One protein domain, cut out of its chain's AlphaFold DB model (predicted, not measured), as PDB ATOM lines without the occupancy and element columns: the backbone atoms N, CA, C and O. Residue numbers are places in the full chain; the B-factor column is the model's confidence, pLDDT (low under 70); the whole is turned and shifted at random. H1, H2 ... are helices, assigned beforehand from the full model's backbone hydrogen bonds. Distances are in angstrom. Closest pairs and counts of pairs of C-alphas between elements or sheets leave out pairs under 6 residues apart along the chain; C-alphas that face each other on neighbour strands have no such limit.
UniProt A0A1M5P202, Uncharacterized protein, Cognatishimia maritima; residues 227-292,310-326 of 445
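AT A GLANCE: This is residues 227 to 292 and 310 to 326 of the 445 residues of an uncharacterized protein of Cognatishimia maritima (UniProt A0A1M5P202). Four helices, H1 to H4, lie roughly side by side as a four-cornered bundle, with H2 and H3 at opposite corners and the side between H3 and H4 only loosely closed. Two short helices cover one side of it, H5 packing on H4 and H6 on H2. The printed part has 83 residues with six named helices, in the order H1, H2, H3, H4, H5, H6, and no named strand; the class is all helix. It is compact, with a radius of gyration of the C-alphas of 11.8 A, and its C-alphas span 31 by 30 by 21 A.

IN THESE COORDINATES: H1, residues 228 to 239, begins at C-alpha 228 at (339.438, 321.825, 218.782) and is 16.6 A long from first to last C-alpha. H2 is residues 243 to 252, 14.4 A long, and H3 is residues 260 to 270, 15.9 A long. H4, residues 277 to 291, is the longest helix at 21.7 A and ends at C-alpha 291 at (345.488, 323.869, 204.519). H5 is residues 310 to 317, 10.7 A long. H6, residues 320 to 324, is 7.2 A long and ends at C-alpha 324 at (357.046, 311.036, 215.992).

HOW THE PARTS SIT: H2 is the hub and touches three other helices. H1 and H2 form a helical hairpin, at a shallow tilt of 23 degrees, opposite ways; their closest C-alphas, of Leu 234 and Ser 246, are 4.6 A apart. H2 and H4 touch at a shallow tilt of 5 degrees, the same way, closest at the C-alphas of Leu 250 and Arg 287, 7.3 A. H2 and H6 touch, closest at the C-alphas of Gly 244 and Trp 323, 4.9 A. H1 and H3 touch at a steep tilt of 42 degrees, the same way, closest at the C-alphas of Phe 235 and Leu 270, 6.9 A. H3 and H4 are close but not clearly touching, with the C-alphas of Pro 260 and His 291 at 7.9 A. H4 and H5 touch at a steep tilt of 54 degrees, the same way, closest at the C-alphas of Ile 289 and Arg 312, 6.5 A. H1 and H4 are near each other, while H2 and H3 are apart. In H1, H2, H4 and H5 every O i to N i+4 pair is within hydrogen-bond range; in H3 6 of 7 are, and in H6 0 of 1, beside 1 of 2 O i to N i+3 pairs.

THE WHOLE: The C-alphas farthest apart, of Glu 258 and Thr 275, are 31.1 A from each other. Residues 293 to 309 are not printed, and C-alphas 292 and 310 are 15.7 A apart across this cut. Of the links that are printed whole, H1 to H2 and H5 to H6 are tight, and H2 to H3 and H3 to H4 are short. The mean pLDDT of the printed part is 75.1; it is under 70 at residues 256 to 260, 269 to 275, 310, 313 to 314 and 316 to 326.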
ATOM      1  N   GLN A 227     337.584 319.681 215.631       86.88
ATOM      2  CA  GLN A 227     338.950 319.228 215.964       86.88
ATOM      3  C   GLN A 227     339.655 320.115 217.011       86.88
ATOM      4  O   GLN A 227     340.884 320.182 217.055       86.88
ATOM      5  N   ALA A 228     338.907 320.840 217.843       88.00
ATOM      6  CA  ALA A 228     339.438 321.825 218.782       88.00
ATOM      7  C   ALA A 228     340.499 321.233 219.713       88.00
ATOM      8  O   ALA A 228     341.601 321.774 219.792       88.00
ATOM      9  N   THR A 229     340.220 320.101 220.361       90.12
ATOM     10  CA  THR A 229     341.185 319.500 221.300       90.12
ATOM     11  C   THR A 229     342.419 318.934 220.593       90.12
ATOM     12  O   THR A 229     343.527 319.037 221.118       90.12
ATOM     13  N   SER A 230     342.261 318.416 219.370       89.88
ATOM     14  CA  SER A 230     343.368 317.945 218.533       89.88
ATOM     15  C   SER A 230     344.315 319.091 218.159       89.88
ATOM     16  O   SER A 230     345.534 318.927 218.236       89.88
ATOM     17  N   VAL A 231     343.761 320.259 217.809       88.75
ATOM     18  CA  VAL A 231     344.526 321.483 217.518       88.75
ATOM     19  C   VAL A 231     345.188 322.032 218.786       88.75
ATOM     20  O   VAL A 231     346.369 322.376 218.757       88.75
ATOM     21  N   MET A 232     344.481 322.063 219.920       89.56
ATOM     22  CA  MET A 232     345.069 322.472 221.203       89.56
ATOM     23  C   MET A 232     346.258 321.586 221.590       89.56
ATOM     24  O   MET A 232     347.312 322.111 221.947       89.56
ATOM     25  N   ARG A 233     346.123 320.255 221.476       90.88
ATOM     26  CA  ARG A 233     347.204 319.308 221.786       90.88
ATOM     27  C   ARG A 233     348.424 319.531 220.903       90.88
ATOM     28  O   ARG A 233     349.538 319.582 221.417       90.88
ATOM     29  N   LEU A 234     348.218 319.730 219.602       89.94
ATOM     30  CA  LEU A 234     349.281 320.046 218.646       89.94
ATOM     31  C   LEU A 234     350.105 321.267 219.077       89.94
ATOM     32  O   LEU A 234     351.337 321.222 219.051       89.94
ATOM     33  N   PHE A 235     349.449 322.344 219.505       87.81
ATOM     34  CA  PHE A 235     350.146 323.565 219.890       87.81
ATOM     35  C   PHE A 235     350.778 323.445 221.278       87.81
ATOM     36  O   PHE A 235     351.854 323.993 221.508       87.81
ATOM     37  N   TRP A 236     350.153 322.696 222.188       89.44
ATOM     38  CA  TRP A 236     350.728 322.410 223.497       89.44
ATOM     39  C   TRP A 236     352.013 321.579 223.380       89.44
ATOM     40  O   TRP A 236     353.017 321.908 224.005       89.44
ATOM     41  N   LEU A 237     352.030 320.563 222.509       89.00
ATOM     42  CA  LEU A 237     353.235 319.789 222.186       89.00
ATOM     43  C   LEU A 237     354.360 320.688 221.656       89.00
ATOM     44  O   LEU A 237     355.497 320.584 222.117       89.00
ATOM     45  N   ALA A 238     354.042 321.620 220.751       87.25
ATOM     46  CA  ALA A 238     355.002 322.607 220.257       87.25
ATOM     47  C   ALA A 238     355.529 323.524 221.377       87.25
ATOM     48  O   ALA A 238     356.729 323.786 221.446       87.25
ATOM     49  N   GLN A 239     354.659 323.974 222.288       85.69
ATOM     50  CA  GLN A 239     355.047 324.794 223.440       85.69
ATOM     51  C   GLN A 239     355.989 324.046 224.399       85.69
ATOM     52  O   GLN A 239     356.910 324.654 224.943       85.69
ATOM     53  N   LEU A 240     355.798 322.734 224.570       84.62
ATOM     54  CA  LEU A 240     356.693 321.859 225.338       84.62
ATOM     55  C   LEU A 240     357.997 321.512 224.591       84.62
ATOM     56  O   LEU A 240     358.857 320.833 225.146       84.62
ATOM     57  N   GLY A 241     358.166 321.960 223.342       83.44
ATOM     58  CA  GLY A 241     359.325 321.639 222.506       83.44
ATOM     59  C   GLY A 241     359.271 320.253 221.853       83.44
ATOM     60  O   GLY A 241     360.218 319.878 221.161       83.44
ATOM     61  N   ASN A 242     358.168 319.514 222.009       85.19
ATOM     62  CA  ASN A 242     357.932 318.233 221.345       85.19
ATOM     63  C   ASN A 242     357.424 318.459 219.909       85.19
ATOM     64  O   ASN A 242     356.268 318.209 219.554       85.19
ATOM     65  N   TRP A 243     358.310 319.008 219.079       84.19
ATOM     66  CA  TRP A 243     357.994 319.398 217.707       84.19
ATOM     67  C   TRP A 243     357.646 318.207 216.813       84.19
ATOM     68  O   TRP A 243     356.743 318.327 215.992       84.19
ATOM     69  N   GLY A 244     358.309 317.060 216.993       82.31
ATOM     70  CA  GLY A 244     358.033 315.847 216.220       82.31
ATOM     71  C   GLY A 244     356.580 315.389 216.359       82.31
ATOM     72  O   GLY A 244     355.860 315.290 215.364       82.31
ATOM     73  N   ALA A 245     356.106 315.234 217.600       84.38
ATOM     74  CA  ALA A 245     354.715 314.881 217.873       84.38
ATOM     75  C   ALA A 245     353.728 315.972 217.418       84.38
ATOM     76  O   ALA A 245     352.644 315.664 216.924       84.38
ATOM     77  N   SER A 246     354.099 317.254 217.529       88.44
ATOM     78  CA  SER A 246     353.283 318.364 217.015       88.44
ATOM     79  C   SER A 246     353.082 318.279 215.492       88.44
ATOM     80  O   SER A 246     351.957 318.422 215.005       88.44
ATOM     81  N   PHE A 247     354.141 317.978 214.731       85.62
ATOM     82  CA  PHE A 247     354.057 317.787 213.279       85.62
ATOM     83  C   PHE A 247     353.286 316.524 212.897       85.62
ATOM     84  O   PHE A 247     352.471 316.577 211.976       85.62
ATOM     85  N   ALA A 248     353.489 315.418 213.618       82.88
ATOM     86  CA  ALA A 248     352.731 314.185 213.416       82.88
ATOM     87  C   ALA A 248     351.223 314.424 213.590       82.88
ATOM     88  O   ALA A 248     350.427 314.055 212.724       82.88
ATOM     89  N   GLN A 249     350.838 315.144 214.650       86.56
ATOM     90  CA  GLN A 249     349.450 315.521 214.901       86.56
ATOM     91  C   GLN A 249     348.891 316.412 213.794       86.56
ATOM     92  O   GLN A 249     347.789 316.159 213.311       86.56
ATOM     93  N   LEU A 250     349.654 317.407 213.329       87.31
ATOM     94  CA  LEU A 250     349.244 318.238 212.195       87.31
ATOM     95  C   LEU A 250     349.009 317.394 210.936       87.31
ATOM     96  O   LEU A 250     348.078 317.657 210.186       87.31
ATOM     97  N   HIS A 251     349.827 316.368 210.704       82.19
ATOM     98  CA  HIS A 251     349.708 315.515 209.526       82.19
ATOM     99  C   HIS A 251     348.478 314.591 209.576       82.19
ATOM    100  O   HIS A 251     347.936 314.233 208.528       82.19
ATOM    101  N   MET A 252     348.021 314.201 210.769       81.19
ATOM    102  CA  MET A 252     346.833 313.354 210.935       81.19
ATOM    103  C   MET A 252     345.514 314.118 210.925       81.19
ATOM    104  O   MET A 252     344.462 313.514 210.707       81.19
ATOM    105  N   LEU A 253     345.548 315.436 211.132       82.44
ATOM    106  CA  LEU A 253     344.345 316.250 211.047       82.44
ATOM    107  C   LEU A 253     343.746 316.188 209.631       82.44
ATOM    108  O   LEU A 253     344.472 316.210 208.633       82.44
ATOM    109  N   PRO A 254     342.412 316.123 209.492       77.88
ATOM    110  CA  PRO A 254     341.795 316.314 208.193       77.88
ATOM    111  C   PRO A 254     342.094 317.732 207.707       77.88
ATOM    112  O   PRO A 254     342.071 318.688 208.486       77.88
ATOM    113  N   VAL A 255     342.297 317.890 206.398       73.44
ATOM    114  CA  VAL A 255     342.401 319.222 205.792       73.44
ATOM    115  C   VAL A 255     341.031 319.885 205.855       73.44
ATOM    116  O   VAL A 255     340.186 319.713 204.979       73.44
ATOM    117  N   HIS A 256     340.794 320.597 206.949       64.31
ATOM    118  CA  HIS A 256     339.542 321.282 207.205       64.31
ATOM    119  C   HIS A 256     339.528 322.636 206.502       64.31
ATOM    120  O   HIS A 256     340.416 323.469 206.691       64.31
ATOM    121  N   THR A 257     338.477 322.874 205.720       51.34
ATOM    122  CA  THR A 257     338.167 324.181 205.129       51.34
ATOM    123  C   THR A 257     337.474 325.125 206.114       51.34
ATOM    124  O   THR A 257     337.438 326.325 205.869       51.34
ATOM    125  N   GLU A 258     336.921 324.611 207.219       48.91
ATOM    126  CA  GLU A 258     335.970 325.360 208.053       48.91
ATOM    127  C   GLU A 258     336.552 326.088 209.266       48.91
ATOM    128  O   GLU A 258     335.820 326.839 209.903       48.91
ATOM    129  N   SER A 259     337.847 325.977 209.587       55.69
ATOM    130  CA  SER A 259     338.382 326.906 210.592       55.69
ATOM    131  C   SER A 259     339.894 327.146 210.553       55.69
ATOM    132  O   SER A 259     340.605 326.798 211.495       55.69
ATOM    133  N   PRO A 260     340.407 327.838 209.518       63.62
ATOM    134  CA  PRO A 260     341.667 328.577 209.642       63.62
ATOM    135  C   PRO A 260     341.677 329.476 210.894       63.62
ATOM    136  O   PRO A 260     342.685 329.581 211.586       63.62
ATOM    137  N   THR A 261     340.515 330.041 211.243       72.06
ATOM    138  CA  THR A 261     340.325 330.887 212.428       72.06
ATOM    139  C   THR A 261     340.622 330.163 213.736       72.06
ATOM    140  O   THR A 261     341.153 330.784 214.645       72.06
ATOM    141  N   LEU A 262     340.351 328.858 213.832       75.06
ATOM    142  CA  LEU A 262     340.639 328.072 215.032       75.06
ATOM    143  C   LEU A 262     342.147 328.000 215.310       75.06
ATOM    144  O   LEU A 262     342.582 328.209 216.440       75.06
ATOM    145  N   PHE A 263     342.959 327.760 214.277       78.94
ATOM    146  CA  PHE A 263     344.417 327.779 214.410       78.94
ATOM    147  C   PHE A 263     344.929 329.162 214.813       78.94
ATOM    148  O   PHE A 263     345.760 329.261 215.714       78.94
ATOM    149  N   ASP A 264     344.408 330.221 214.189       78.56
ATOM    150  CA  ASP A 264     344.815 331.599 214.479       78.56
ATOM    151  C   ASP A 264     344.425 332.033 215.903       78.56
ATOM    152  O   ASP A 264     345.180 332.737 216.581       78.56
ATOM    153  N   GLU A 265     343.263 331.589 216.387       78.31
ATOM    154  CA  GLU A 265     342.830 331.800 217.765       78.31
ATOM    155  C   GLU A 265     343.803 331.147 218.749       78.31
ATOM    156  O   GLU A 265     344.286 331.824 219.658       78.31
ATOM    157  N   TYR A 266     344.151 329.871 218.560       75.12
ATOM    158  CA  TYR A 266     345.049 329.154 219.473       75.12
ATOM    159  C   TYR A 266     346.502 329.626 219.407       75.12
ATOM    160  O   TYR A 266     347.135 329.775 220.455       75.12
ATOM    161  N   GLU A 267     347.020 329.924 218.212       75.50
ATOM    162  CA  GLU A 267     348.375 330.457 218.022       75.50
ATOM    163  C   GLU A 267     348.588 331.727 218.863       75.50
ATOM    164  O   GLU A 267     349.625 331.893 219.515       75.50
ATOM    165  N   ARG A 268     347.568 332.595 218.933       72.56
ATOM    166  CA  ARG A 268     347.606 333.829 219.729       72.56
ATOM    167  C   ARG A 268     347.758 333.573 221.231       72.56
ATOM    168  O   ARG A 268     348.412 334.368 221.913       72.56
ATOM    169  N   PHE A 269     347.140 332.518 221.760       65.94
ATOM    170  CA  PHE A 269     347.152 332.227 223.197       65.94
ATOM    171  C   PHE A 269     348.378 331.432 223.631       65.94
ATOM    172  O   PHE A 269     348.893 331.667 224.723       65.94
ATOM    173  N   LEU A 270     348.872 330.540 222.774       62.41
ATOM    174  CA  LEU A 270     349.928 329.596 223.137       62.41
ATOM    175  C   LEU A 270     351.335 330.172 223.013       62.41
ATOM    176  O   LEU A 270     352.287 329.518 223.425       62.41
ATOM    177  N   ARG A 271     351.460 331.420 222.519       65.56
ATOM    178  CA  ARG A 271     352.723 332.170 222.408       65.56
ATOM    179  C   ARG A 271     353.853 331.229 222.004       65.56
ATOM    180  O   ARG A 271     354.800 331.053 222.770       65.56
ATOM    181  N   LEU A 272     353.712 330.606 220.833       61.50
ATOM    182  CA  LEU A 272     354.690 329.693 220.237       61.50
ATOM    183  C   LEU A 272     355.991 330.453 219.924       61.50
ATOM    184  O   LEU A 272     356.295 330.678 218.761       61.50
ATOM    185  N   ASN A 273     356.685 330.973 220.943       51.97
ATOM    186  CA  ASN A 273     358.090 331.349 220.981       51.97
ATOM    187  C   ASN A 273     358.474 332.265 222.137       51.97
ATOM    188  O   ASN A 273     358.146 333.452 222.154       51.97
ATOM    189  N   GLN A 274     359.401 331.749 222.943       55.84
ATOM    190  CA  GLN A 274     360.615 332.502 223.281       55.84
ATOM    191  C   GLN A 274     361.902 331.697 223.028       55.84
ATOM    192  O   GLN A 274     362.969 332.293 222.927       55.84
ATOM    193  N   THR A 275     361.825 330.369 222.898       58.88
ATOM    194  CA  THR A 275     363.000 329.485 222.969       58.88
ATOM    195  C   THR A 275     363.402 328.809 221.651       58.88
ATOM    196  O   THR A 275     364.533 328.341 221.575       58.88
ATOM    197  N   ALA A 276     362.547 328.760 220.616       73.38
ATOM    198  CA  ALA A 276     362.843 328.069 219.345       73.38
ATOM    199  C   ALA A 276     362.216 328.766 218.108       73.38
ATOM    200  O   ALA A 276     361.323 328.202 217.458       73.38
ATOM    201  N   PRO A 277     362.660 329.997 217.768       73.62
ATOM    202  CA  PRO A 277     362.057 330.827 216.724       73.62
ATOM    203  C   PRO A 277     361.980 330.167 215.352       73.62
ATOM    204  O   PRO A 277     360.980 330.319 214.646       73.62
ATOM    205  N   GLU A 278     362.990 329.379 214.998       73.56
ATOM    206  CA  GLU A 278     363.053 328.692 213.713       73.56
ATOM    207  C   GLU A 278     361.983 327.601 213.601       73.56
ATOM    208  O   GLU A 278     361.392 327.419 212.538       73.56
ATOM    209  N   MET A 279     361.687 326.897 214.697       79.75
ATOM    210  CA  MET A 279     360.721 325.798 214.694       79.75
ATOM    211  C   MET A 279     359.282 326.288 214.581       79.75
ATOM    212  O   MET A 279     358.492 325.684 213.859       79.75
ATOM    213  N   ALA A 280     358.944 327.422 215.198       76.81
ATOM    214  CA  ALA A 280     357.632 328.020 214.966       76.81
ATOM    215  C   ALA A 280     357.479 328.527 213.524       76.81
ATOM    216  O   ALA A 280     356.390 328.440 212.961       76.81
ATOM    217  N   ALA A 281     358.561 329.014 212.899       75.44
ATOM    218  CA  ALA A 281     358.537 329.385 211.486       75.44
ATOM    219  C   ALA A 281     358.287 328.157 210.591       75.44
ATOM    220  O   ALA A 281     357.414 328.209 209.725       75.44
ATOM    221  N   VAL A 282     358.971 327.032 210.849       77.81
ATOM    222  CA  VAL A 282     358.690 325.739 210.190       77.81
ATOM    223  C   VAL A 282     357.233 325.331 210.380       77.81
ATOM    224  O   VAL A 282     356.556 324.995 209.410       77.81
ATOM    225  N   PHE A 283     356.743 325.382 211.617       82.12
ATOM    226  CA  PHE A 283     355.377 325.004 211.954       82.12
ATOM    227  C   PHE A 283     354.347 325.854 211.201       82.12
ATOM    228  O   PHE A 283     353.395 325.315 210.642       82.12
ATOM    229  N   SER A 284     354.567 327.168 211.112       79.94
ATOM    230  CA  SER A 284     353.704 328.078 210.353       79.94
ATOM    231  C   SER A 284     353.639 327.708 208.866       79.94
ATOM    232  O   SER A 284     352.552 327.671 208.284       79.94
ATOM    233  N   VAL A 285     354.781 327.343 208.270       76.50
ATOM    234  CA  VAL A 285     354.861 326.875 206.877       76.50
ATOM    235  C   VAL A 285     354.129 325.542 206.697       76.50
ATOM    236  O   VAL A 285     353.310 325.422 205.788       76.50
ATOM    237  N   PHE A 286     354.353 324.555 207.569       81.81
ATOM    238  CA  PHE A 286     353.642 323.270 207.510       81.81
ATOM    239  C   PHE A 286     352.136 323.422 207.696       81.81
ATOM    240  O   PHE A 286     351.376 322.812 206.946       81.81
ATOM    241  N   ARG A 287     351.685 324.289 208.612       82.19
ATOM    242  CA  ARG A 287     350.264 324.640 208.750       82.19
ATOM    243  C   ARG A 287     349.712 325.180 207.433       82.19
ATOM    244  O   ARG A 287     348.662 324.738 206.977       82.19
ATOM    245  N   GLN A 288     350.419 326.113 206.794       78.81
ATOM    246  CA  GLN A 288     349.986 326.673 205.514       78.81
ATOM    247  C   GLN A 288     349.899 325.599 204.418       78.81
ATOM    248  O   GLN A 288     348.896 325.535 203.713       78.81
ATOM    249  N   ILE A 289     350.911 324.733 204.301       76.88
ATOM    250  CA  ILE A 289     350.927 323.616 203.341       76.88
ATOM    251  C   ILE A 289     349.766 322.652 203.603       76.88
ATOM    252  O   ILE A 289     349.108 322.213 202.662       76.88
ATOM    253  N   HIS A 290     349.494 322.347 204.871       79.75
ATOM    254  CA  HIS A 290     348.415 321.454 205.271       79.75
ATOM    255  C   HIS A 290     347.040 321.963 204.802       79.75
ATOM    256  O   HIS A 290     346.237 321.176 204.304       79.75
ATOM    257  N   HIS A 291     346.779 323.274 204.896       75.25
ATOM    258  CA  HIS A 291     345.488 323.869 204.519       75.25
ATOM    259  C   HIS A 291     345.370 324.291 203.045       75.25
ATOM    260  O   HIS A 291     344.254 324.429 202.536       75.25
ATOM    261  N   ASP A 292     346.479 324.496 202.335       72.19
ATOM    262  CA  ASP A 292     346.449 324.965 200.951       72.19
ATOM    263  C   ASP A 292     346.305 323.805 199.948       72.19
ATOM    264  O   ASP A 292     347.255 323.126 199.554       72.19
ATOM    265  N   ARG A 310     361.199 323.653 199.947       64.25
ATOM    266  CA  ARG A 310     361.943 322.561 200.597       64.25
ATOM    267  C   ARG A 310     361.153 321.958 201.755       64.25
ATOM    268  O   ARG A 310     361.033 320.739 201.840       64.25
ATOM    269  N   LEU A 311     360.569 322.805 202.600       71.19
ATOM    270  CA  LEU A 311     359.683 322.389 203.686       71.19
ATOM    271  C   LEU A 311     358.456 321.652 203.144       71.19
ATOM    272  O   LEU A 311     358.126 320.574 203.624       71.19
ATOM    273  N   ARG A 312     357.836 322.152 202.075       71.00
ATOM    274  CA  ARG A 312     356.715 321.473 201.416       71.00
ATOM    275  C   ARG A 312     357.058 320.076 200.925       71.00
ATOM    276  O   ARG A 312     356.322 319.132 201.183       71.00
ATOM    277  N   ARG A 313     358.205 319.915 200.275       67.38
ATOM    278  CA  ARG A 313     358.669 318.589 199.852       67.38
ATOM    279  C   ARG A 313     358.934 317.661 201.034       67.38
ATOM    280  O   ARG A 313     358.636 316.476 200.942       67.38
ATOM    281  N   LEU A 314     359.497 318.184 202.124       68.62
ATOM    282  CA  LEU A 314     359.699 317.417 203.352       68.62
ATOM    283  C   LEU A 314     358.358 316.923 203.915       68.62
ATOM    284  O   LEU A 314     358.227 315.746 204.230       68.62
ATOM    285  N   TRP A 315     357.361 317.806 203.958       74.19
ATOM    286  CA  TRP A 315     355.999 317.490 204.377       74.19
ATOM    287  C   TRP A 315     355.364 316.381 203.524       74.19
ATOM    288  O   TRP A 315     354.859 315.409 204.069       74.19
ATOM    289  N   ASP A 316     355.468 316.474 202.195       69.38
ATOM    290  CA  ASP A 316     354.830 315.528 201.265       69.38
ATOM    291  C   ASP A 316     355.517 314.145 201.192       69.38
ATOM    292  O   ASP A 316     354.933 313.188 200.679       69.38
ATOM    293  N   THR A 317     356.775 314.022 201.637       62.44
ATOM    294  CA  THR A 317     357.583 312.791 201.476       62.44
ATOM    295  C   THR A 317     357.690 311.939 202.734       62.44
ATOM    296  O   THR A 317     358.070 310.769 202.645       62.44
ATOM    297  N   ILE A 318     357.377 312.507 203.892       62.59
ATOM    298  CA  ILE A 318     357.570 311.869 205.187       62.59
ATOM    299  C   ILE A 318     356.234 311.354 205.712       62.59
ATOM    300  O   ILE A 318     355.262 312.097 205.778       62.59
ATOM    301  N   SER A 319     356.198 310.081 206.116       64.12
ATOM    302  CA  SER A 319     355.000 309.503 206.723       64.12
ATOM    303  C   SER A 319     354.769 310.042 208.147       64.12
ATOM    304  O   SER A 319     355.743 310.383 208.827       64.12
ATOM    305  N   PRO A 320     353.511 310.099 208.630       64.88
ATOM    306  CA  PRO A 320     353.179 310.563 209.981       64.88
ATOM    307  C   PRO A 320     354.045 309.940 211.083       64.88
ATOM    308  O   PRO A 320     354.537 310.644 211.959       64.88
ATOM    309  N   GLU A 321     354.295 308.633 211.002       66.44
ATOM    310  CA  GLU A 321     354.998 307.858 212.029       66.44
ATOM    311  C   GLU A 321     356.471 308.261 212.160       66.44
ATOM    312  O   GLU A 321     357.076 308.130 213.224       66.44
ATOM    313  N   LEU A 322     357.076 308.762 211.081       63.81
ATOM    314  CA  LEU A 322     358.457 309.225 211.130       63.81
ATOM    315  C   LEU A 322     358.569 310.566 211.860       63.81
ATOM    316  O   LEU A 322     359.582 310.788 212.524       63.81
ATOM    317  N   TRP A 323     357.544 311.427 211.801       69.75
ATOM    318  CA  TRP A 323     357.529 312.696 212.540       69.75
ATOM    319  C   TRP A 323     357.584 312.485 214.058       69.75
ATOM    320  O   TRP A 323     358.245 313.256 214.748       69.75
ATOM    321  N   GLU A 324     356.991 311.404 214.569       65.06
ATOM    322  CA  GLU A 324     357.046 311.036 215.992       65.06
ATOM    323  C   GLU A 324     358.434 310.538 216.436       65.06
ATOM    324  O   GLU A 324     358.773 310.602 217.613       65.06
ATOM    325  N   SER A 325     359.266 310.057 215.506       58.72
ATOM    326  CA  SER A 325     360.473 309.276 215.824       58.72
ATOM    327  C   SER A 325     361.720 310.081 216.228       58.72
ATOM    328  O   SER A 325     362.802 309.500 216.315       58.72
ATOM    329  N   GLU A 326     361.618 311.404 216.410       57.03
ATOM    330  CA  GLU A 326     362.736 312.371 216.561       57.03
ATOM    331  C   GLU A 326     363.808 312.325 215.447       57.03
ATOM    332  O   GLU A 326     364.728 313.142 215.415       57.03
TER     333      GLU A 326